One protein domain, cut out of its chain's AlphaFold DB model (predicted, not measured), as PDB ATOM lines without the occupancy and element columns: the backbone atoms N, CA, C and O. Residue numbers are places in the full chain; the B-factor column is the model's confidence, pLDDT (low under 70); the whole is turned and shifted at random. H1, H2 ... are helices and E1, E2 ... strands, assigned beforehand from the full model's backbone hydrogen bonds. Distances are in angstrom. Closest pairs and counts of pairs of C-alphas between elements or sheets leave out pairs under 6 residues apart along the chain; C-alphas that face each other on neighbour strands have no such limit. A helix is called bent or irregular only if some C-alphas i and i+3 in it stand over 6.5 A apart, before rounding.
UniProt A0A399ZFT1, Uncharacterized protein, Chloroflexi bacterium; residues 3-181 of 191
ATOM      1  N   ASP A   3     118.417 122.700 173.606       98.50
ATOM      2  CA  ASP A   3     118.230 123.627 172.481       98.50
ATOM      3  C   ASP A   3     116.816 123.429 171.928       98.50
ATOM      4  O   ASP A   3     116.496 122.340 171.438       98.50
ATOM      5  N   LEU A   4     115.973 124.453 172.026       98.62
ATOM      6  CA  LEU A   4     114.591 124.430 171.555       98.62
ATOM      7  C   LEU A   4     114.481 124.629 170.040       98.62
ATOM      8  O   LEU A   4     113.504 124.175 169.445       98.62
ATOM      9  N   LEU A   5     115.484 125.226 169.388       97.81
ATOM     10  CA  LEU A   5     115.431 125.549 167.957       97.81
ATOM     11  C   LEU A   5     115.047 124.346 167.065       97.81
ATOM     12  O   LEU A   5     114.153 124.494 166.233       97.81
ATOM     13  N   PRO A   6     115.619 123.135 167.237       97.62
ATOM     14  CA  PRO A   6     115.275 121.984 166.400       97.62
ATOM     15  C   PRO A   6     113.847 121.470 166.612       97.62
ATOM     16  O   PRO A   6     113.342 120.733 165.768       97.62
ATOM     17  N   TYR A   7     113.209 121.808 167.734       98.50
ATOM     18  CA  TYR A   7     111.830 121.423 168.021       98.50
ATOM     19  C   TYR A   7     110.851 122.390 167.362       98.50
ATOM     20  O   TYR A   7     109.902 121.945 166.730       98.50
ATOM     21  N   LEU A   8     111.102 123.699 167.452       97.88
ATOM     22  CA  LEU A   8     110.200 124.697 166.880       97.88
ATOM     23  C   LEU A   8     110.348 124.846 165.364       97.88
ATOM     24  O   LEU A   8     109.346 124.947 164.661       97.88
ATOM     25  N   ALA A   9     111.583 124.881 164.854       96.94
ATOM     26  CA  ALA A   9     111.832 125.151 163.439       96.94
ATOM     27  C   ALA A   9     111.416 123.990 162.531       96.94
ATOM     28  O   ALA A   9     111.125 124.202 161.353       96.94
ATOM     29  N   GLY A  10     111.401 122.765 163.063       95.06
ATOM     30  CA  GLY A  10     111.116 121.557 162.300       95.06
ATOM     31  C   GLY A  10     112.049 121.335 161.097       95.06
ATOM     32  O   GLY A  10     113.050 122.037 160.884       95.06
ATOM     33  N   ASP A  11     111.711 120.324 160.302       94.25
ATOM     34  CA  ASP A  11     112.382 119.959 159.048       94.25
ATOM     35  C   ASP A  11     111.554 120.287 157.795       94.25
ATOM     36  O   ASP A  11     112.004 120.070 156.672       94.25
ATOM     37  N   GLY A  12     110.363 120.851 157.987       92.81
ATOM     38  CA  GLY A  12     109.467 121.273 156.924       92.81
ATOM     39  C   GLY A  12     108.616 120.174 156.300       92.81
ATOM     40  O   GLY A  12     107.989 120.430 155.269       92.81
ATOM     41  N   ARG A  13     108.530 118.991 156.920       93.75
ATOM     42  CA  ARG A  13     107.471 118.021 156.614       93.75
ATOM     43  C   ARG A  13     106.084 118.619 156.863       93.75
ATOM     44  O   ARG A  13     105.910 119.452 157.754       93.75
ATOM     45  N   ALA A  14     105.099 118.148 156.107       95.75
ATOM     46  CA  ALA A  14     103.702 118.496 156.319       95.75
ATOM     47  C   ALA A  14     102.935 117.340 156.971       95.75
ATOM     48  O   ALA A  14     103.209 116.164 156.723       95.75
ATOM     49  N   TYR A  15     101.956 117.677 157.796       96.94
ATOM     50  CA  TYR A  15     101.044 116.726 158.424       96.94
ATOM     51  C   TYR A  15      99.690 117.381 158.656       96.94
ATOM     52  O   TYR A  15      99.584 118.603 158.748       96.94
ATOM     53  N   MET A  16      98.649 116.561 158.759       97.31
ATOM     54  CA  MET A  16      97.346 117.029 159.210       97.31
ATOM     55  C   MET A  16      97.288 116.965 160.729       97.31
ATOM     56  O   MET A  16      97.646 115.944 161.323       97.31
ATOM     57  N   VAL A  17      96.795 118.029 161.353       97.31
ATOM     58  CA  VAL A  17      96.309 118.012 162.735       97.31
ATOM     59  C   VAL A  17      94.787 117.942 162.727       97.31
ATOM     60  O   VAL A  17      94.141 118.383 161.776       97.31
ATOM     61  N   ARG A  18      94.208 117.364 163.776       97.44
ATOM     62  CA  ARG A  18      92.763 117.187 163.921       97.44
ATOM     63  C   ARG A  18      92.290 117.717 165.265       97.44
ATOM     64  O   ARG A  18      92.886 117.418 166.298       97.44
ATOM     65  N   HIS A  19      91.192 118.461 165.213       95.06
ATOM     66  CA  HIS A  19      90.435 118.945 166.365       95.06
ATOM     67  C   HIS A  19      89.408 117.889 166.812       95.06
ATOM     68  O   HIS A  19      88.968 117.093 165.975       95.06
ATOM     69  N   PRO A  20      88.943 117.899 168.077       89.56
ATOM     70  CA  PRO A  20      87.908 116.978 168.566       89.56
ATOM     71  C   PRO A  20      86.621 116.966 167.726       89.56
ATOM     72  O   PRO A  20      85.986 115.926 167.583       89.56
ATOM     73  N   GLY A  21      86.267 118.098 167.102       86.56
ATOM     74  CA  GLY A  21      85.114 118.223 166.198       86.56
ATOM     75  C   GLY A  21      85.329 117.683 164.776       86.56
ATOM     76  O   GLY A  21      84.458 117.840 163.927       86.56
ATOM     77  N   GLY A  22      86.488 117.089 164.480       90.88
ATOM     78  CA  GLY A  22      86.810 116.510 163.172       90.88
ATOM     79  C   GLY A  22      87.381 117.492 162.147       90.88
ATOM     80  O   GLY A  22      87.915 117.043 161.131       90.88
ATOM     81  N   ALA A  23      87.338 118.801 162.421       93.50
ATOM     82  CA  ALA A  23      88.043 119.805 161.629       93.50
ATOM     83  C   ALA A  23      89.544 119.483 161.569       93.50
ATOM     84  O   ALA A  23      90.129 119.009 162.551       93.50
ATOM     85  N   GLN A  24      90.159 119.726 160.414       95.12
ATOM     86  CA  GLN A  24      91.572 119.448 160.191       95.12
ATOM     87  C   GLN A  24      92.290 120.660 159.619       95.12
ATOM     88  O   GLN A  24      91.716 121.441 158.863       95.12
ATOM     89  N   GLU A  25      93.571 120.765 159.947       95.06
ATOM     90  CA  GLU A  25      94.453 121.802 159.432       95.06
ATOM     91  C   GLU A  25      95.764 121.178 158.978       95.06
ATOM     92  O   GLU A  25      96.280 120.249 159.603       95.06
ATOM     93  N   LYS A  26      96.311 121.691 157.879       95.50
ATOM     94  CA  LYS A  26      97.624 121.278 157.392       95.50
ATOM     95  C   LYS A  26      98.707 122.090 158.085       95.50
ATOM     96  O   LYS A  26      98.763 123.304 157.904       95.50
ATOM     97  N   PHE A  27      99.570 121.433 158.847       96.38
ATOM     98  CA  PHE A  27     100.699 122.066 159.523       96.38
ATOM     99  C   PHE A  27     102.003 121.754 158.795       96.38
ATOM    100  O   PHE A  27     102.201 120.641 158.304       96.38
ATOM    101  N   ARG A  28     102.889 122.751 158.715       94.44
ATOM    102  CA  ARG A  28     104.235 122.641 158.132       94.44
ATOM    103  C   ARG A  28     105.104 123.794 158.623       94.44
ATOM    104  O   ARG A  28     104.592 124.885 158.851       94.44
ATOM    105  N   THR A  29     106.416 123.605 158.710       95.19
ATOM    106  CA  THR A  29     107.356 124.731 158.805       95.19
ATOM    107  C   THR A  29     108.025 125.022 157.462       95.19
ATOM    108  O   THR A  29     108.367 124.120 156.703       95.19
ATOM    109  N   VAL A  30     108.210 126.296 157.129       93.06
ATOM    110  CA  VAL A  30     108.887 126.716 155.893       93.06
ATOM    111  C   VAL A  30     110.027 127.648 156.265       93.06
ATOM    112  O   VAL A  30     109.800 128.716 156.828       93.06
ATOM    113  N   ARG A  31     111.262 127.239 155.968       91.62
ATOM    114  CA  ARG A  31     112.452 128.061 156.219       91.62
ATOM    115  C   ARG A  31     112.563 129.187 155.194       91.62
ATOM    116  O   ARG A  31     112.250 128.990 154.022       91.62
ATOM    117  N   GLY A  32     113.055 130.342 155.632       82.62
ATOM    118  CA  GLY A  32     113.336 131.487 154.770       82.62
ATOM    119  C   GLY A  32     114.281 132.470 155.456       82.62
ATOM    120  O   GLY A  32     114.042 132.870 156.592       82.62
ATOM    121  N   GLY A  33     115.366 132.854 154.775       81.44
ATOM    122  CA  GLY A  33     116.399 133.709 155.369       81.44
ATOM    123  C   GLY A  33     116.983 133.102 156.652       81.44
ATOM    124  O   GLY A  33     117.327 131.921 156.678       81.44
ATOM    125  N   SER A  34     117.074 133.905 157.714       81.12
ATOM    126  CA  SER A  34     117.512 133.490 159.058       81.12
ATOM    127  C   SER A  34     116.389 132.911 159.935       81.12
ATOM    128  O   SER A  34     116.608 132.638 161.114       81.12
ATOM    129  N   GLY A  35     115.186 132.735 159.387       95.56
ATOM    130  CA  GLY A  35     114.001 132.343 160.140       95.56
ATOM    131  C   GLY A  35     113.212 131.202 159.511       95.56
ATOM    132  O   GLY A  35     113.626 130.532 158.558       95.56
ATOM    133  N   TRP A  36     112.036 130.973 160.078       96.50
ATOM    134  CA  TRP A  36     111.038 130.064 159.542       96.50
ATOM    135  C   TRP A  36     109.635 130.594 159.813       96.50
ATOM    136  O   TRP A  36     109.396 131.402 160.707       96.50
ATOM    137  N   ARG A  37     108.687 130.098 159.029       96.12
ATOM    138  CA  ARG A  37     107.262 130.270 159.271       96.12
ATOM    139  C   ARG A  37     106.670 128.951 159.713       96.12
ATOM    140  O   ARG A  37     106.964 127.920 159.109       96.12
ATOM    141  N   GLN A  38     105.833 128.983 160.734       96.38
ATOM    142  CA  GLN A  38     104.961 127.878 161.096       96.38
ATOM    143  C   GLN A  38     103.610 128.085 160.422       96.38
ATOM    144  O   GLN A  38     102.884 129.005 160.779       96.38
ATOM    145  N   LEU A  39     103.293 127.251 159.437       95.81
ATOM    146  CA  LEU A  39     102.072 127.346 158.650       95.81
ATOM    147  C   LEU A  39     100.953 126.511 159.276       95.81
ATOM    148  O   LEU A  39     101.183 125.370 159.680       95.81
ATOM    149  N   LYS A  40      99.745 127.074 159.260       94.81
ATOM    150  CA  LYS A  40      98.459 126.449 159.581       94.81
ATOM    151  C   LYS A  40      97.532 126.694 158.391       94.81
ATOM    152  O   LYS A  40      97.057 127.807 158.172       94.81
ATOM    153  N   ASN A  41      97.352 125.683 157.545       94.50
ATOM    154  CA  ASN A  41      96.853 125.860 156.180       94.50
ATOM    155  C   ASN A  41      97.698 126.916 155.444       94.50
ATOM    156  O   ASN A  41      98.901 126.730 155.309       94.50
ATOM    157  N   ASN A  42      97.121 128.018 154.975       94.12
ATOM    158  CA  ASN A  42      97.881 129.118 154.377       94.12
ATOM    159  C   ASN A  42      98.307 130.196 155.391       94.12
ATOM    160  O   ASN A  42      99.150 131.025 155.058       94.12
ATOM    161  N   GLN A  43      97.748 130.209 156.600       96.25
ATOM    162  CA  GLN A  43      98.102 131.173 157.642       96.25
ATOM    163  C   GLN A  43      99.445 130.803 158.262       96.25
ATOM    164  O   GLN A  43      99.866 129.649 158.173       96.25
ATOM    165  N   TRP A  44     100.137 131.758 158.877       95.88
ATOM    166  CA  TRP A  44     101.457 131.504 159.426       95.88
ATOM    167  C   TRP A  44     101.845 132.402 160.600       95.88
ATOM    168  O   TRP A  44     101.421 133.549 160.708       95.88
ATOM    169  N   GLU A  45     102.723 131.861 161.442       96.56
ATOM    170  CA  GLU A  45     103.466 132.575 162.481       96.56
ATOM    171  C   GLU A  45     104.946 132.649 162.084       96.56
ATOM    172  O   GLU A  45     105.541 131.635 161.711       96.56
ATOM    173  N   GLU A  46     105.545 133.837 162.130       97.31
ATOM    174  CA  GLU A  46     106.957 134.049 161.804       97.31
ATOM    175  C   GLU A  46     107.848 133.969 163.031       97.31
ATOM    176  O   GLU A  46     107.587 134.597 164.059       97.31
ATOM    177  N   PHE A  47     108.954 133.252 162.855       98.06
ATOM    178  CA  PHE A  47     109.982 133.061 163.853       98.06
ATOM    179  C   PHE A  47     111.378 133.230 163.262       98.06
ATOM    180  O   PHE A  47     111.636 132.945 162.091       98.06
ATOM    181  N   TRP A  48     112.311 133.632 164.111       97.94
ATOM    182  CA  TRP A  48     113.747 133.578 163.855       97.94
ATOM    183  C   TRP A  48     114.471 133.395 165.181       97.94
ATOM    184  O   TRP A  48     113.850 133.286 166.239       97.94
ATOM    185  N   HIS A  49     115.793 133.320 165.142       97.50
ATOM    186  CA  HIS A  49     116.574 133.147 166.353       97.50
ATOM    187  C   HIS A  49     117.881 133.931 166.291       97.50
ATOM    188  O   HIS A  49     118.398 134.231 165.216       97.50
ATOM    189  N   ASP A  50     118.423 134.203 167.470       96.56
ATOM    190  CA  ASP A  50     119.838 134.502 167.665       96.56
ATOM    191  C   ASP A  50     120.466 133.384 168.524       96.56
ATOM    192  O   ASP A  50     119.975 132.246 168.552       96.56
ATOM    193  N   ASP A  51     121.587 133.665 169.185       97.06
ATOM    194  CA  ASP A  51     122.262 132.693 170.049       97.06
ATOM    195  C   ASP A  51     121.535 132.461 171.384       97.06
ATOM    196  O   ASP A  51     121.694 131.409 172.009       97.06
ATOM    197  N   SER A  52     120.717 133.422 171.810       97.31
ATOM    198  CA  SER A  52     120.072 133.478 173.123       97.31
ATOM    199  C   SER A  52     118.573 133.196 173.072       97.31
ATOM    200  O   SER A  52     118.057 132.503 173.951       97.31
ATOM    201  N   TYR A  53     117.865 133.704 172.065       98.25
ATOM    202  CA  TYR A  53     116.407 133.716 172.017       98.25
ATOM    203  C   TYR A  53     115.856 133.200 170.697       98.25
ATOM    204  O   TYR A  53     116.447 133.352 169.626       98.25
ATOM    205  N   ILE A  54     114.659 132.635 170.802       98.19
ATOM    206  CA  ILE A  54     113.739 132.499 169.686       98.19
ATOM    207  C   ILE A  54     112.820 133.716 169.714       98.19
ATOM    208  O   ILE A  54     112.211 134.037 170.738       98.19
ATOM    209  N   TRP A  55     112.728 134.386 168.578       98.25
ATOM    210  CA  TRP A  55     111.911 135.566 168.351       98.25
ATOM    211  C   TRP A  55     110.670 135.186 167.556       98.25
ATOM    212  O   TRP A  55     110.723 134.277 166.727       98.25
ATOM    213  N   ARG A  56     109.569 135.897 167.795       97.56
ATOM    214  CA  ARG A  56     108.331 135.779 167.021       97.56
ATOM    215  C   ARG A  56     107.848 137.166 166.605       97.56
ATOM    216  O   ARG A  56     107.908 138.095 167.414       97.56
ATOM    217  N   GLY A  57     107.401 137.292 165.359       96.88
ATOM    218  CA  GLY A  57     107.025 138.563 164.732       96.88
ATOM    219  C   GLY A  57     105.549 138.620 164.353       96.88
ATOM    220  O   GLY A  57     104.691 138.922 165.184       96.88
ATOM    221  N   VAL A  58     105.263 138.383 163.077       97.06
ATOM    222  CA  VAL A  58     103.900 138.389 162.526       97.06
ATOM    223  C   VAL A  58     103.180 137.066 162.821       97.06
ATOM    224  O   VAL A  58     103.768 135.993 162.683       97.06
ATOM    225  N   ASP A  59     101.892 137.144 163.151       96.69
ATOM    226  CA  ASP A  59     100.961 136.011 163.200       96.69
ATOM    227  C   ASP A  59      99.704 136.343 162.387       96.69
ATOM    228  O   ASP A  59      98.946 137.267 162.707       96.69
ATOM    229  N   THR A  60      99.484 135.586 161.315       97.25
ATOM    230  CA  THR A  60      98.335 135.728 160.418       97.25
ATOM    231  C   THR A  60      97.216 134.723 160.710       97.25
ATOM    232  O   THR A  60      96.215 134.681 159.990       97.25
ATOM    233  N   SER A  61      97.335 133.946 161.787       93.12
ATOM    234  CA  SER A  61      96.372 132.928 162.211       93.12
ATOM    235  C   SER A  61      95.329 133.307 163.284       93.12
ATOM    236  O   SER A  61      94.606 132.406 163.708       93.12
ATOM    237  N   PRO A  62      95.127 134.574 163.724       90.88
ATOM    238  CA  PRO A  62      94.138 134.853 164.771       90.88
ATOM    239  C   PRO A  62      92.674 134.745 164.300       90.88
ATOM    240  O   PRO A  62      91.784 134.769 165.146       90.88
ATOM    241  N   GLY A  63      92.416 134.653 162.989       89.31
ATOM    242  CA  GLY A  63      91.066 134.628 162.410       89.31
ATOM    243  C   GLY A  63      90.528 136.011 162.017       89.31
ATOM    244  O   GLY A  63      91.281 136.975 161.906       89.31
ATOM    245  N   ASP A  64      89.223 136.085 161.727       91.81
ATOM    246  CA  ASP A  64      88.445 137.321 161.507       91.81
ATOM    247  C   ASP A  64      89.016 138.330 160.494       91.81
ATOM    248  O   ASP A  64      88.830 139.542 160.616       91.81
ATOM    249  N   GLY A  65      89.733 137.837 159.479       94.94
ATOM    250  CA  GLY A  65      90.373 138.689 158.473       94.94
ATOM    251  C   GLY A  65      91.470 139.588 159.052       94.94
ATOM    252  O   GLY A  65      91.753 140.642 158.483       94.94
ATOM    253  N   GLN A  66      92.083 139.195 160.171       96.69
ATOM    254  CA  GLN A  66      93.080 139.977 160.898       96.69
ATOM    255  C   GLN A  66      94.419 139.247 161.006       96.69
ATOM    256  O   GLN A  66      94.501 138.022 160.925       96.69
ATOM    257  N   TYR A  67      95.480 140.018 161.199       97.38
ATOM    258  CA  TYR A  67      96.787 139.535 161.634       97.38
ATOM    259  C   TYR A  67      97.276 140.432 162.769       97.38
ATOM    260  O   TYR A  67      96.798 141.559 162.922       97.38
ATOM    261  N   TYR A  68      98.228 139.961 163.567       97.19
ATOM    262  CA  TYR A  68      98.897 140.822 164.533       97.19
ATOM    263  C   TYR A  68     100.408 140.770 164.372       97.19
ATOM    264  O   TYR A  68     100.984 139.827 163.830       97.19
ATOM    265  N   ARG A  69     101.046 141.839 164.840       97.31
ATOM    266  CA  ARG A  69     102.493 141.933 164.992       97.31
ATOM    267  C   ARG A  69     102.808 142.053 166.466       97.31
ATOM    268  O   ARG A  69     102.122 142.786 167.177       97.31
ATOM    269  N   GLN A  70     103.869 141.384 166.881       97.38
ATOM    270  CA  GLN A  70     104.486 141.583 168.184       97.38
ATOM    271  C   GLN A  70     105.925 142.053 168.008       97.38
ATOM    272  O   GLN A  70     106.675 141.447 167.249       97.38
ATOM    273  N   PHE A  71     106.305 143.137 168.683       97.88
ATOM    274  CA  PHE A  71     107.638 143.719 168.541       97.88
ATOM    275  C   PHE A  71     108.118 144.436 169.804       97.88
ATOM    276  O   PHE A  71     107.346 145.114 170.482       97.88
ATOM    277  N   GLU A  72     109.397 144.268 170.125       98.19
ATOM    278  CA  GLU A  72     110.100 145.073 171.127       98.19
ATOM    279  C   GLU A  72     110.516 146.431 170.539       98.19
ATOM    280  O   GLU A  72     110.583 146.607 169.318       98.19
ATOM    281  N   ASP A  73     110.813 147.404 171.401       96.25
ATOM    282  CA  ASP A  73     111.211 148.744 170.962       96.25
ATOM    283  C   ASP A  73     112.507 148.676 170.131       96.25
ATOM    284  O   ASP A  73     113.540 148.185 170.587       96.25
ATOM    285  N   GLY A  74     112.443 149.148 168.880       94.06
ATOM    286  CA  GLY A  74     113.563 149.097 167.931       94.06
ATOM    287  C   GLY A  74     113.802 147.733 167.271       94.06
ATOM    288  O   GLY A  74     114.788 147.588 166.553       94.06
ATOM    289  N   GLN A  75     112.925 146.749 167.485       95.62
ATOM    290  CA  GLN A  75     113.009 145.417 166.880       95.62
ATOM    291  C   GLN A  75     111.825 145.148 165.949       95.62
ATOM    292  O   GLN A  75     110.773 145.777 166.040       95.62
ATOM    293  N   THR A  76     111.975 144.179 165.047       93.62
ATOM    294  CA  THR A  76     110.886 143.713 164.169       93.62
ATOM    295  C   THR A  76     110.053 142.590 164.787       93.62
ATOM    296  O   THR A  76     109.027 142.216 164.220       93.62
ATOM    297  N   GLY A  77     110.476 142.073 165.944       96.88
ATOM    298  CA  GLY A  77     109.828 140.992 166.680       96.88
ATOM    299  C   GLY A  77     109.975 141.122 168.180       96.88
ATOM    300  O   GLY A  77     110.638 142.031 168.680       96.88
ATOM    301  N   ALA A  78     109.357 140.190 168.890       98.00
ATOM    302  CA  ALA A  78     109.478 140.059 170.332       98.00
ATOM    303  C   ALA A  78     110.123 138.724 170.689       98.00
ATOM    304  O   ALA A  78     109.842 137.703 170.050       98.00
ATOM    305  N   ARG A  79     110.953 138.707 171.736       98.12
ATOM    306  CA  ARG A  79     111.468 137.452 172.287       98.12
ATOM    307  C   ARG A  79     110.298 136.592 172.721       98.12
ATOM    308  O   ARG A  79     109.479 137.011 173.537       98.12
ATOM    309  N   TRP A  80     110.213 135.393 172.162       97.44
ATOM    310  CA  TRP A  80     109.170 134.429 172.481       97.44
ATOM    311  C   TRP A  80     109.606 133.510 173.617       97.44
ATOM    312  O   TRP A  80     108.853 133.316 174.570       97.44
ATOM    313  N   CYS A  81     110.835 132.992 173.547       97.94
ATOM    314  CA  CYS A  81     111.452 132.212 174.616       97.94
ATOM    315  C   CYS A  81     112.985 132.164 174.493       97.94
ATOM    316  O   CYS A  81     113.534 132.495 173.436       97.94
ATOM    317  N   PRO A  82     113.710 131.737 175.544       98.31
ATOM    318  CA  PRO A  82     115.122 131.405 175.434       98.31
ATOM    319  C   PRO A  82     115.312 130.217 174.496       98.31
ATOM    320  O   PRO A  82     114.579 129.233 174.567       98.31
ATOM    321  N   ARG A  83     116.358 130.256 173.674       98.12
ATOM    322  CA  ARG A  83     116.748 129.118 172.837       98.12
ATOM    323  C   ARG A  83     117.149 127.908 173.681       98.12
ATOM    324  O   ARG A  83     116.899 126.772 173.291       98.12
ATOM    325  N   TRP A  84     117.751 128.155 174.841       98.69
ATOM    326  CA  TRP A  84     118.256 127.126 175.740       98.69
ATOM    327  C   TRP A  84     117.457 127.115 177.038       98.69
ATOM    328  O   TRP A  84     117.457 128.099 177.775       98.69
ATOM    329  N   MET A  85     116.806 125.991 177.343       98.69
ATOM    330  CA  MET A  85     116.004 125.848 178.564       98.69
ATOM    331  C   MET A  85     116.251 124.513 179.273       98.69
ATOM    332  O   MET A  85     116.543 123.494 178.647       98.69
ATOM    333  N   ALA A  86     116.143 124.489 180.598       98.56
ATOM    334  CA  ALA A  86     116.064 123.261 181.386       98.56
ATOM    335  C   ALA A  86     114.603 122.816 181.560       98.56
ATOM    336  O   ALA A  86     113.696 123.643 181.623       98.56
ATOM    337  N   VAL A  87     114.361 121.506 181.667       98.62
ATOM    338  CA  VAL A  87     113.024 121.005 182.019       98.62
ATOM    339  C   VAL A  87     112.631 121.545 183.395       98.62
ATOM    340  O   VAL A  87     113.433 121.544 184.324       98.62
ATOM    341  N   GLY A  88     111.403 122.038 183.507       98.31
ATOM    342  CA  GLY A  88     110.866 122.720 184.676       98.31
ATOM    343  C   GLY A  88     111.128 124.228 184.708       98.31
ATOM    344  O   GLY A  88     110.442 124.907 185.472       98.31
ATOM    345  N   GLN A  89     112.041 124.759 183.886       98.44
ATOM    346  CA  GLN A  89     112.386 126.182 183.865       98.44
ATOM    347  C   GLN A  89     111.224 127.023 183.330       98.44
ATOM    348  O   GLN A  89     110.768 126.822 182.204       98.44
ATOM    349  N   GLY A  90     110.775 127.980 184.143       97.88
ATOM    350  CA  GLY A  90     109.939 129.096 183.708       97.88
ATOM    351  C   GLY A  90     110.798 130.257 183.212       97.88
ATOM    352  O   GLY A  90     111.927 130.445 183.668       97.88
ATOM    353  N   TRP A  91     110.263 131.026 182.277       98.00
ATOM    354  CA  TRP A  91     110.867 132.249 181.780       98.00
ATOM    355  C   TRP A  91     109.783 133.278 181.484       98.00
ATOM    356  O   TRP A  91     108.735 132.943 180.934       98.00
ATOM    357  N   GLU A  92     110.075 134.527 181.815       98.06
ATOM    358  CA  GLU A  92     109.330 135.700 181.382       98.06
ATOM    359  C   GLU A  92     110.311 136.666 180.720       98.06
ATOM    360  O   GLU A  92     111.467 136.791 181.143       98.06
ATOM    361  N   SER A  93     109.857 137.336 179.668       97.31
ATOM    362  CA  SER A  93     110.648 138.326 178.958       97.31
ATOM    363  C   SER A  93     111.086 139.451 179.897       97.31
ATOM    364  O   SER A  93     110.241 140.074 180.551       97.31
ATOM    365  N   PRO A  94     112.388 139.795 179.926       96.75
ATOM    366  CA  PRO A  94     112.884 140.892 180.749       96.75
ATOM    367  C   PRO A  94     112.415 142.261 180.240       96.75
ATOM    368  O   PRO A  94     112.469 143.237 180.987       96.75
ATOM    369  N   VAL A  95     111.873 142.347 179.021       97.12
ATOM    370  CA  VAL A  95     111.256 143.568 178.478       97.12
ATOM    371  C   VAL A  95     109.823 143.326 178.020       97.12
ATOM    372  O   VAL A  95     109.431 142.198 177.708       97.12
ATOM    373  N   GLU A  96     109.053 144.406 177.950       97.56
ATOM    374  CA  GLU A  96     107.752 144.397 177.292       97.56
ATOM    375  C   GLU A  96     107.897 144.471 175.774       97.56
ATOM    376  O   GLU A  96     108.849 145.043 175.246       97.56
ATOM    377  N   HIS A  97     106.898 143.942 175.084       97.88
ATOM    378  CA  HIS A  97     106.696 144.137 173.661       97.88
ATOM    379  C   HIS A  97     105.305 144.711 173.412       97.88
ATOM    380  O   HIS A  97     104.412 144.624 174.257       97.88
ATOM    381  N   THR A  98     105.126 145.293 172.235       98.25
ATOM    382  CA  THR A  98     103.837 145.780 171.753       98.25
ATOM    383  C   THR A  98     103.182 144.709 170.900       98.25
ATOM    384  O   THR A  98     103.815 144.201 169.977       98.25
ATOM    385  N   VAL A  99     101.912 144.412 171.165       97.81
ATOM    386  CA  VAL A  99     101.027 143.685 170.250       97.81
ATOM    387  C   VAL A  99     100.130 144.700 169.548       97.81
ATOM    388  O   VAL A  99      99.492 145.526 170.203       97.81
ATOM    389  N   GLN A 100     100.067 144.638 168.220       97.62
ATOM    390  CA  GLN A 100      99.155 145.453 167.416       97.62
ATOM    391  C   GLN A 100      98.473 144.590 166.359       97.62
ATOM    392  O   GLN A 100      99.136 143.892 165.592       97.62
ATOM    393  N   THR A 101      97.148 144.683 166.309       97.94
ATOM    394  CA  THR A 101      96.292 143.978 165.353       97.94
ATOM    395  C   THR A 101      95.990 144.860 164.144       97.94
ATOM    396  O   THR A 101      95.838 146.077 164.274       97.94
ATOM    397  N   TYR A 102      95.883 144.245 162.972       97.69
ATOM    398  CA  TYR A 102      95.665 144.899 161.686       97.69
ATOM    399  C   TYR A 102      94.667 144.096 160.848       97.69
ATOM    400  O   TYR A 102      94.577 142.872 160.980       97.69
ATOM    401  N   ARG A 103      93.939 144.759 159.943       97.00
ATOM    402  CA  ARG A 103      93.129 144.049 158.940       97.00
ATOM    403  C   ARG A 103      94.014 143.501 157.828       97.00
ATOM    404  O   ARG A 103      94.916 144.189 157.361       97.00
ATOM    405  N   LYS A 104      93.731 142.294 157.344       96.44
ATOM    406  CA  LYS A 104      94.476 141.693 156.225       96.44
ATOM    407  C   LYS A 104      94.205 142.372 154.880       96.44
ATOM    408  O   LYS A 104      95.063 142.325 154.009       96.44
ATOM    409  N   ASP A 105      93.027 142.970 154.700       96.00
ATOM    410  CA  ASP A 105      92.581 143.537 153.421       96.00
ATOM    411  C   ASP A 105      93.267 144.866 153.062       96.00
ATOM    412  O   ASP A 105      93.504 145.141 151.888       96.00
ATOM    413  N   ASN A 106      93.597 145.686 154.063       95.69
ATOM    414  CA  ASN A 106      94.155 147.028 153.877       95.69
ATOM    415  C   ASN A 106      95.287 147.388 154.853       95.69
ATOM    416  O   ASN A 106      95.795 148.509 154.799       95.69
ATOM    417  N   CYS A 107      95.667 146.471 155.749       96.44
ATOM    418  CA  CYS A 107      96.741 146.640 156.735       96.44
ATOM    419  C   CYS A 107      96.588 147.864 157.642       96.44
ATOM    420  O   CYS A 107      97.558 148.338 158.233       96.44
ATOM    421  N   GLN A 108      95.361 148.367 157.789       97.12
ATOM    422  CA  GLN A 108      95.065 149.403 158.763       97.12
ATOM    423  C   GLN A 108      95.003 148.793 160.165       97.12
ATOM    424  O   GLN A 108      94.500 147.672 160.322       97.12
ATOM    425  N   PRO A 109      95.497 149.513 161.187       97.00
ATOM    426  CA  PRO A 109      95.387 149.067 162.564       97.00
ATOM    427  C   PRO A 109      93.914 148.923 162.956       97.00
ATOM    428  O   PRO A 109      93.049 149.697 162.542       97.00
ATOM    429  N   VAL A 110      93.639 147.911 163.769       96.06
ATOM    430  CA  VAL A 110      92.316 147.627 164.330       96.06
ATOM    431  C   VAL A 110      92.405 147.780 165.832       96.06
ATOM    432  O   VAL A 110      93.342 147.257 166.437       96.06
ATOM    433  N   ASP A 111      91.435 148.463 166.434       95.31
ATOM    434  CA  ASP A 111      91.272 148.411 167.881       95.31
ATOM    435  C   ASP A 111      90.767 147.025 168.292       95.31
ATOM    436  O   ASP A 111      89.755 146.534 167.789       95.31
ATOM    437  N   HIS A 112      91.517 146.361 169.162       94.31
ATOM    438  CA  HIS A 112      91.264 144.991 169.572       94.31
ATOM    439  C   HIS A 112      91.745 144.807 171.005       94.31
ATOM    440  O   HIS A 112      92.837 145.247 171.356       94.31
ATOM    441  N   HIS A 113      91.008 144.032 171.802       91.06
ATOM    442  CA  HIS A 113      91.334 143.744 173.208       91.06
ATOM    443  C   HIS A 113      92.703 143.072 173.442       91.06
ATOM    444  O   HIS A 113      93.106 142.895 174.585       91.06
ATOM    445  N   ARG A 114      93.397 142.653 172.373       89.56
ATOM    446  CA  ARG A 114      94.716 142.009 172.432       89.56
ATOM    447  C   ARG A 114      95.858 143.007 172.219       89.56
ATOM    448  O   ARG A 114      97.015 142.642 172.384       89.56
ATOM    449  N   ASN A 115      95.538 144.232 171.797       96.69
ATOM    450  CA  ASN A 115      96.524 145.275 171.565       96.69
ATOM    451  C   ASN A 115      97.080 145.795 172.892       96.69
ATOM    452  O   ASN A 115      96.369 145.846 173.895       96.69
ATOM    453  N   GLY A 116      98.326 146.259 172.867       97.19
ATOM    454  CA  GLY A 116      98.957 146.920 174.006       97.19
ATOM    455  C   GLY A 116     100.324 146.348 174.352       97.19
ATOM    456  O   GLY A 116     100.928 145.612 173.570       97.19
ATOM    457  N   ARG A 117     100.828 146.736 175.527       97.56
ATOM    458  CA  ARG A 117     102.118 146.284 176.057       97.56
ATOM    459  C   ARG A 117     101.932 145.044 176.913       97.56
ATOM    460  O   ARG A 117     101.029 144.991 177.743       97.56
ATOM    461  N   THR A 118     102.784 144.049 176.703       96.00
ATOM    462  CA  THR A 118     102.764 142.798 177.467       96.00
ATOM    463  C   THR A 118     104.133 142.115 177.459       96.00
ATOM    464  O   THR A 118     105.074 142.573 176.805       96.00
ATOM    465  N   ARG A 119     104.270 141.012 178.198       96.25
ATOM    466  CA  ARG A 119     105.480 140.185 178.270       96.25
ATOM    467  C   ARG A 119     105.169 138.775 177.802       96.25
ATOM    468  O   ARG A 119     104.175 138.179 178.199       96.25
ATOM    469  N   ASN A 120     106.052 138.229 176.970       96.38
ATOM    470  CA  ASN A 120     106.008 136.805 176.670       96.38
ATOM    471  C   ASN A 120     106.530 136.028 177.872       96.38
ATOM    472  O   ASN A 120     107.492 136.439 178.516       96.38
ATOM    473  N   GLY A 121     105.909 134.890 178.145       96.56
ATOM    474  CA  GLY A 121     106.317 134.014 179.225       96.56
ATOM    475  C   GLY A 121     105.829 132.597 178.988       96.56
ATOM    476  O   GLY A 121     104.701 132.384 178.523       96.56
ATOM    477  N   LEU A 122     106.705 131.638 179.284       97.81
ATOM    478  CA  LEU A 122     106.421 130.216 179.177       97.81
ATOM    479  C   LEU A 122     107.286 129.383 180.123       97.81
ATOM    480  O   LEU A 122     108.281 129.845 180.680       97.81
ATOM    481  N   ARG A 123     106.923 128.112 180.270       98.56
ATOM    482  CA  ARG A 123     107.697 127.094 180.975       98.56
ATOM    483  C   ARG A 123     107.992 125.932 180.042       98.56
ATOM    484  O   ARG A 123     107.074 125.426 179.403       98.56
ATOM    485  N   LEU A 124     109.234 125.449 180.030       98.69
ATOM    486  CA  LEU A 124     109.535 124.128 179.476       98.69
ATOM    487  C   LEU A 124     109.070 123.084 180.490       98.69
ATOM    488  O   LEU A 124     109.771 122.792 181.454       98.69
ATOM    489  N   ALA A 125     107.851 122.583 180.327       98.56
ATOM    490  CA  ALA A 125     107.192 121.742 181.318       98.56
ATOM    491  C   ALA A 125     107.800 120.338 181.370       98.56
ATOM    492  O   ALA A 125     108.077 119.831 182.458       98.56
ATOM    493  N   ALA A 126     108.046 119.737 180.207       98.56
ATOM    494  CA  ALA A 126     108.539 118.371 180.105       98.56
ATOM    495  C   ALA A 126     109.326 118.134 178.810       98.56
ATOM    496  O   ALA A 126     109.204 118.872 177.830       98.56
ATOM    497  N   ARG A 127     110.116 117.057 178.820       98.69
ATOM    498  CA  ARG A 127     110.646 116.401 177.624       98.69
ATOM    499  C   ARG A 127     110.247 114.934 177.688       98.69
ATOM    500  O   ARG A 127     110.622 114.229 178.622       98.69
ATOM    501  N   HIS A 128     109.504 114.495 176.692       98.69
ATOM    502  CA  HIS A 128     108.978 113.149 176.559       98.69
ATOM    503  C   HIS A 128     109.848 112.375 175.573       98.69
ATOM    504  O   HIS A 128     110.180 112.885 174.505       98.69
ATOM    505  N   VAL A 129     110.206 111.132 175.914       98.50
ATOM    506  CA  VAL A 129     110.972 110.258 175.002       98.50
ATOM    507  C   VAL A 129     110.198 110.034 173.707       98.50
ATOM    508  O   VAL A 129     110.781 110.080 172.631       98.50
ATOM    509  N   ARG A 130     108.883 109.838 173.820       98.38
ATOM    510  CA  ARG A 130     107.938 109.801 172.708       98.38
ATOM    511  C   ARG A 130     106.538 110.123 173.203       98.38
ATOM    512  O   ARG A 130     106.248 109.938 174.385       98.38
ATOM    513  N   MET A 131     105.671 110.530 172.290       98.56
ATOM    514  CA  MET A 131     104.239 110.683 172.528       98.56
ATOM    515  C   MET A 131     103.456 110.191 171.316       98.56
ATOM    516  O   MET A 131     103.973 110.181 170.198       98.56
ATOM    517  N   THR A 132     102.208 109.785 171.537       98.31
ATOM    518  CA  THR A 132     101.354 109.231 170.488       98.31
ATOM    519  C   THR A 132     100.001 109.920 170.513       98.31
ATOM    520  O   THR A 132      99.331 109.940 171.544       98.31
ATOM    521  N   TRP A 133      99.582 110.432 169.358       97.88
ATOM    522  CA  TRP A 133      98.263 111.020 169.141       97.88
ATOM    523  C   TRP A 133      97.657 110.424 167.888       97.88
ATOM    524  O   TRP A 133      98.344 110.293 166.880       97.88
ATOM    525  N   ASN A 134      96.371 110.072 167.929       96.06
ATOM    526  CA  ASN A 134      95.644 109.602 166.746       96.06
ATOM    527  C   ASN A 134      96.346 108.454 165.976       96.06
ATOM    528  O   ASN A 134      96.208 108.354 164.761       96.06
ATOM    529  N   GLY A 135      97.117 107.607 166.668       96.00
ATOM    530  CA  GLY A 135      97.902 106.524 166.061       96.00
ATOM    531  C   GLY A 135      99.259 106.938 165.469       96.00
ATOM    532  O   GLY A 135      99.999 106.071 165.013       96.00
ATOM    533  N   VAL A 136      99.621 108.222 165.504       97.88
ATOM    534  CA  VAL A 136     100.930 108.739 165.083       97.88
ATOM    535  C   VAL A 136     101.830 108.914 166.300       97.88
ATOM    536  O   VAL A 136     101.506 109.669 167.215       97.88
ATOM    537  N   THR A 137     102.977 108.236 166.294       98.38
ATOM    538  CA  THR A 137     104.011 108.385 167.324       98.38
ATOM    539  C   THR A 137     105.071 109.377 166.869       98.38
ATOM    540  O   THR A 137     105.627 109.251 165.779       98.38
ATOM    541  N   VAL A 138     105.368 110.344 167.732       98.44
ATOM    542  CA  VAL A 138     106.433 111.330 167.561       98.44
ATOM    543  C   VAL A 138     107.464 111.094 168.657       98.44
ATOM    544  O   VAL A 138     107.147 111.153 169.846       98.44
ATOM    545  N   GLU A 139     108.695 110.798 168.256       98.50
ATOM    546  CA  GLU A 139     109.832 110.670 169.170       98.50
ATOM    547  C   GLU A 139     110.365 112.059 169.557       98.50
ATOM    548  O   GLU A 139     110.291 113.003 168.770       98.50
ATOM    549  N   ASP A 140     110.934 112.153 170.758       98.69
ATOM    550  CA  ASP A 140     111.572 113.339 171.338       98.69
ATOM    551  C   ASP A 140     110.707 114.607 171.254       98.69
ATOM    552  O   ASP A 140     110.853 115.447 170.360       98.69
ATOM    553  N   VAL A 141     109.788 114.742 172.210       98.88
ATOM    554  CA  VAL A 141     108.811 115.836 172.260       98.88
ATOM    555  C   VAL A 141     109.080 116.724 173.465       98.88
ATOM    556  O   VAL A 141     109.157 116.236 174.590       98.88
ATOM    557  N   VAL A 142     109.155 118.037 173.262       98.81
ATOM    558  CA  VAL A 142     109.085 119.005 174.364       98.81
ATOM    559  C   VAL A 142     107.672 119.533 174.533       98.81
ATOM    560  O   VAL A 142     106.949 119.743 173.562       98.81
ATOM    561  N   GLU A 143     107.302 119.780 175.782       98.69
ATOM    562  CA  GLU A 143     106.049 120.422 176.154       98.69
ATOM    563  C   GLU A 143     106.347 121.813 176.706       98.69
ATOM    564  O   GLU A 143     107.018 121.955 177.733       98.69
ATOM    565  N   LEU A 144     105.844 122.840 176.030       98.56
ATOM    566  CA  LEU A 144     105.869 124.218 176.502       98.56
ATOM    567  C   LEU A 144     104.498 124.575 177.070       98.56
ATOM    568  O   LEU A 144     103.473 124.245 176.482       98.56
ATOM    569  N   ARG A 145     104.477 125.258 178.212       98.19
ATOM    570  CA  ARG A 145     103.260 125.807 178.818       98.19
ATOM    571  C   ARG A 145     103.346 127.322 178.791       98.19
ATOM    572  O   ARG A 145     104.255 127.878 179.407       98.19
ATOM    573  N   THR A 146     102.449 127.979 178.069       94.44
ATOM    574  CA  THR A 146     102.397 129.446 178.026       94.44
ATOM    575  C   THR A 146     101.802 129.993 179.328       94.44
ATOM    576  O   THR A 146     101.155 129.268 180.088       94.44
ATOM    577  N   HIS A 147     101.997 131.283 179.598       87.38
ATOM    578  CA  HIS A 147     101.412 131.954 180.767       87.38
ATOM    579  C   HIS A 147      99.870 131.919 180.802       87.38
ATOM    580  O   HIS A 147      99.287 132.067 181.873       87.38
ATOM    581  N   THR A 148      99.205 131.690 179.663       87.12
ATOM    582  CA  THR A 148      97.739 131.537 179.585       87.12
ATOM    583  C   THR A 148      97.264 130.113 179.904       87.12
ATOM    584  O   THR A 148      96.063 129.857 179.956       87.12
ATOM    585  N   GLY A 149      98.194 129.178 180.131       90.88
ATOM    586  CA  GLY A 149      97.908 127.770 180.412       90.88
ATOM    587  C   GLY A 149      97.880 126.867 179.175       90.88
ATOM    588  O   GLY A 149      97.794 125.646 179.330       90.88
ATOM    589  N   GLU A 150      98.001 127.425 177.966       95.94
ATOM    590  CA  GLU A 150      98.101 126.637 176.733       95.94
ATOM    591  C   GLU A 150      99.334 125.722 176.773       95.94
ATOM    592  O   GLU A 150     100.459 126.167 177.020       95.94
ATOM    593  N   GLY A 151      99.113 124.425 176.556       98.12
ATOM    594  CA  GLY A 151     100.154 123.430 176.347       98.12
ATOM    595  C   GLY A 151     100.439 123.258 174.870       98.12
ATOM    596  O   GLY A 151      99.527 123.000 174.096       98.12
ATOM    597  N   MET A 152     101.704 123.356 174.490       98.38
ATOM    598  CA  MET A 152     102.173 123.199 173.120       98.38
ATOM    599  C   MET A 152     103.225 122.095 173.072       98.38
ATOM    600  O   MET A 152     104.209 122.129 173.814       98.38
ATOM    601  N   PHE A 153     103.032 121.121 172.190       98.75
ATOM    602  CA  PHE A 153     103.902 119.959 172.050       98.75
ATOM    603  C   PHE A 153     104.688 120.072 170.754       98.75
ATOM    604  O   PHE A 153     104.110 120.062 169.665       98.75
ATOM    605  N   PHE A 154     106.010 120.160 170.866       98.69
ATOM    606  CA  PHE A 154     106.901 120.264 169.717       98.69
ATOM    607  C   PHE A 154     107.757 119.008 169.603       98.69
ATOM    608  O   PHE A 154     108.502 118.680 170.526       98.69
ATOM    609  N   GLY A 155     107.667 118.314 168.471       98.56
ATOM    610  CA  GLY A 155     108.537 117.176 168.172       98.56
ATOM    611  C   GLY A 155     109.860 117.644 167.576       98.56
ATOM    612  O   GLY A 155     109.883 118.556 166.745       98.56
ATOM    613  N   ARG A 156     110.978 117.016 167.951       98.50
ATOM    614  CA  ARG A 156     112.291 117.350 167.385       98.50
ATOM    615  C   ARG A 156     112.304 117.081 165.879       98.50
ATOM    616  O   ARG A 156     112.169 115.942 165.448       98.50
ATOM    617  N   GLY A 157     112.474 118.127 165.073       97.25
ATOM    618  CA  GLY A 157     112.373 118.054 163.613       97.25
ATOM    619  C   GLY A 157     110.941 118.112 163.070       97.25
ATOM    620  O   GLY A 157     110.773 118.182 161.863       97.25
ATOM    621  N   TRP A 158     109.908 118.165 163.914       97.19
ATOM    622  CA  TRP A 158     108.508 118.190 163.470       97.19
ATOM    623  C   TRP A 158     107.859 119.577 163.519       97.19
ATOM    624  O   TRP A 158     106.980 119.859 162.705       97.19
ATOM    625  N   GLY A 159     108.249 120.440 164.460       97.50
ATOM    626  CA  GLY A 159     107.448 121.624 164.793       97.50
ATOM    627  C   GLY A 159     106.317 121.286 165.773       97.50
ATOM    628  O   GLY A 159     106.400 120.298 166.506       97.50
ATOM    629  N   LEU A 160     105.266 122.114 165.794       98.00
ATOM    630  CA  LEU A 160     104.097 121.957 166.678       98.00
ATOM    631  C   LEU A 160     103.232 120.773 166.234       98.00
ATOM    632  O   LEU A 160     102.514 120.867 165.245       98.00
ATOM    633  N   VAL A 161     103.256 119.679 166.989       98.38
ATOM    634  CA  VAL A 161     102.500 118.459 166.666       98.38
ATOM    635  C   VAL A 161     101.177 118.353 167.415       98.38
ATOM    636  O   VAL A 161     100.302 117.608 166.988       98.38
ATOM    637  N   ALA A 162     101.012 119.087 168.515       98.25
ATOM    638  CA  ALA A 162      99.750 119.188 169.235       98.25
ATOM    639  C   ALA A 162      99.712 120.458 170.088       98.25
ATOM    640  O   ALA A 162     100.758 120.958 170.508       98.25
ATOM    641  N   TRP A 163      98.515 120.943 170.393       97.38
ATOM    642  CA  TRP A 163      98.299 121.974 171.404       97.38
ATOM    643  C   TRP A 163      96.982 121.737 172.145       97.38
ATOM    644  O   TRP A 163      96.069 121.108 171.607       97.38
ATOM    645  N   SER A 164      96.885 122.225 173.379       96.94
ATOM    646  CA  SER A 164      95.659 122.184 174.174       96.94
ATOM    647  C   SER A 164      95.532 123.376 175.115       96.94
ATOM    648  O   SER A 164      96.495 123.816 175.744       96.94
ATOM    649  N   ALA A 165      94.312 123.880 175.241       94.94
ATOM    650  CA  ALA A 165      93.906 124.945 176.141       94.94
ATOM    651  C   ALA A 165      92.474 124.681 176.640       94.94
ATOM    652  O   ALA A 165      91.793 123.770 176.176       94.94
ATOM    653  N   ALA A 166      91.975 125.501 177.568       92.56
ATOM    654  CA  ALA A 166      90.608 125.352 178.085       92.56
ATOM    655  C   ALA A 166      89.516 125.499 177.002       92.56
ATOM    656  O   ALA A 166      88.406 125.005 177.173       92.56
ATOM    657  N   TRP A 167      89.826 126.190 175.905       88.12
ATOM    658  CA  TRP A 167      88.898 126.516 174.820       88.12
ATOM    659  C   TRP A 167      89.045 125.615 173.587       88.12
ATOM    660  O   TRP A 167      88.265 125.748 172.646       88.12
ATOM    661  N   GLY A 168      90.019 124.703 173.560       93.25
ATOM    662  CA  GLY A 168      90.222 123.829 172.411       93.25
ATOM    663  C   GLY A 168      91.515 123.036 172.469       93.25
ATOM    664  O   GLY A 168      92.364 123.242 173.333       93.25
ATOM    665  N   GLU A 169      91.657 122.117 171.526       96.69
ATOM    666  CA  GLU A 169      92.865 121.323 171.346       96.69
ATOM    667  C   GLU A 169      92.958 120.815 169.910       96.69
ATOM    668  O   GLU A 169      91.951 120.662 169.216       96.69
ATOM    669  N   SER A 170      94.172 120.501 169.472       97.31
ATOM    670  CA  SER A 170      94.393 119.726 168.256       97.31
ATOM    671  C   SER A 170      95.643 118.873 168.393       97.31
ATOM    672  O   SER A 170      96.567 119.204 169.140       97.31
ATOM    673  N   ALA A 171      95.691 117.770 167.654       98.12
ATOM    674  CA  ALA A 171      96.872 116.924 167.604       98.12
ATOM    675  C   ALA A 171      97.072 116.311 166.222       98.12
ATOM    676  O   ALA A 171      96.115 116.103 165.472       98.12
ATOM    677  N   ILE A 172      98.325 115.991 165.908       98.25
ATOM    678  CA  ILE A 172      98.732 115.302 164.688       98.25
ATOM    679  C   ILE A 172      97.856 114.070 164.441       98.25
ATOM    680  O   ILE A 172      97.550 113.310 165.358       98.25
ATOM    681  N   ALA A 173      97.412 113.911 163.198       97.62
ATOM    682  CA  ALA A 173      96.500 112.863 162.759       97.62
ATOM    683  C   ALA A 173      97.149 111.921 161.742       97.62
ATOM    684  O   ALA A 173      96.948 110.715 161.830       97.62
ATOM    685  N   HIS A 174      97.908 112.458 160.786       96.25
ATOM    686  CA  HIS A 174      98.714 111.680 159.842       96.25
ATOM    687  C   HIS A 174      99.753 112.570 159.151       96.25
ATOM    688  O   HIS A 174      99.572 113.783 159.028       96.25
ATOM    689  N   VAL A 175     100.844 111.954 158.694       96.00
ATOM    690  CA  VAL A 175     101.884 112.615 157.895       96.00
ATOM    691  C   VAL A 175     101.439 112.672 156.443       96.00
ATOM    692  O   VAL A 175     100.913 111.688 155.923       96.00
ATOM    693  N   LEU A 176     101.656 113.811 155.792       94.06
ATOM    694  CA  LEU A 176     101.341 113.964 154.379       94.06
ATOM    695  C   LEU A 176     102.515 113.497 153.508       94.06
ATOM    696  O   LEU A 176     103.676 113.746 153.853       94.06
ATOM    697  N   PRO A 177     102.243 112.860 152.358       89.62
ATOM    698  CA  PRO A 177     103.259 112.618 151.343       89.62
ATOM    699  C   PRO A 177     103.920 113.925 150.881       89.62
ATOM    700  O   PRO A 177     103.288 114.980 150.863       89.62
ATOM    701  N   ALA A 178     105.173 113.853 150.421       82.81
ATOM    702  CA  ALA A 178     105.924 115.038 149.991       82.81
ATOM    703  C   ALA A 178     105.207 115.862 148.899       82.81
ATOM    704  O   ALA A 178     105.283 117.084 148.915       82.81
ATOM    705  N   HIS A 179     104.469 115.210 147.996       77.81
ATOM    706  CA  HIS A 179     103.726 115.877 146.920       77.81
ATOM    707  C   HIS A 179     102.456 116.610 147.394       77.81
ATOM    708  O   HIS A 179     101.872 117.374 146.635       77.81
ATOM    709  N   GLU A 180     102.026 116.398 148.641       80.25
ATOM    710  CA  GLU A 180     100.882 117.086 149.253       80.25
ATOM    711  C   GLU A 180     101.320 118.163 150.259       80.25
ATOM    712  O   GLU A 180     100.480 118.804 150.901       80.25
ATOM    713  N   ALA A 181     102.630 118.382 150.416       72.06
ATOM    714  CA  ALA A 181     103.198 119.222 151.467       72.06
ATOM    715  C   ALA A 181     103.138 120.734 151.183       72.06
ATOM    716  O   ALA A 181     103.546 121.527 152.029       72.06
TER     717      ALA A 181
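Overview. This is residues 3 to 181 of the 191 residues of an uncharacterized protein of Chloroflexi bacterium (UniProt A0A399ZFT1). One long, strongly twisted sheet wraps round into a loose barrel, with the hairpins E1 to E6 and then E9 and E10 as one wall and E11 to E15 as the other. The walls join where E1 pairs with E15; across the barrel E10 runs on into E11 without pairing, and the ring is incompletely closed there. The short helix H1 sits at one end, E7 and E8 lie near each other, and the bent ends of E11 and E12 fold round towards E15. The 179 printed residues hold H1, then fifteen named strands in number order, in a branched antiparallel sheet; the class is mostly strand. The whole is compact, with a radius of gyration of the C-alphas of 15.9 A and spans of 43 by 38 by 35 A.

Arrangement. H1, residues 5 to 8, is on the sheet and at its level, only just, at a height of 3.6 A; its Leu 8 and Gly 159 have C-alphas 4.6 A apart. H1 is too short for an O i to N i+4 pair, and its one O i to N i+3 pair is within range. E1 (14 to 18), E2 (24 to 32), E3 (35 to 40), E4 (43 to 49), E5 (53 to 59) and E6 (66 to 71) form a meander, each the antiparallel neighbour of the one before; N 30 and O 37 are 2.8 A apart. E5 has E4 on one side, and E6 and E7 (78 to 82) on the other; N 56 and O 78 are 2.9 A apart. E8 (90 to 92) is an edge strand beside E11 (121 to 133), with N 91 and O 122 at 2.8 A. E9 (97 to 103) has E6 on one side and E10 (116 to 118) on the other. E11, E12 (136 to 146), E13 (151 to 155), E14 (159 to 165) and E15 (168 to 175) form a second meander; N 128 and O 141 are 2.8 A apart. E1 and E15 are antiparallel, with N 18 and O 171 at 2.8 A.

Along the chain. H1 begins at C-alpha 5, (115.431, 125.549, 167.957). E2 is 25.5 A long, E4 20.5 A and E9 20.0 A. E11 spans 26.4 A and bends by 97 degrees at residue 129; E12 spans 24.5 A and bends by 89 degrees at residue 139. E15, 21.7 A, ends at C-alpha 175, (101.884, 112.615, 157.895).

Size, cuts and confidence. The C-alphas farthest apart, of Asn 106 and Val 129, are 45.6 A apart. The link E9 to E10, residues 104 to 115, is long. The printed part has no cut, and no printed residue is under 70 in pLDDT.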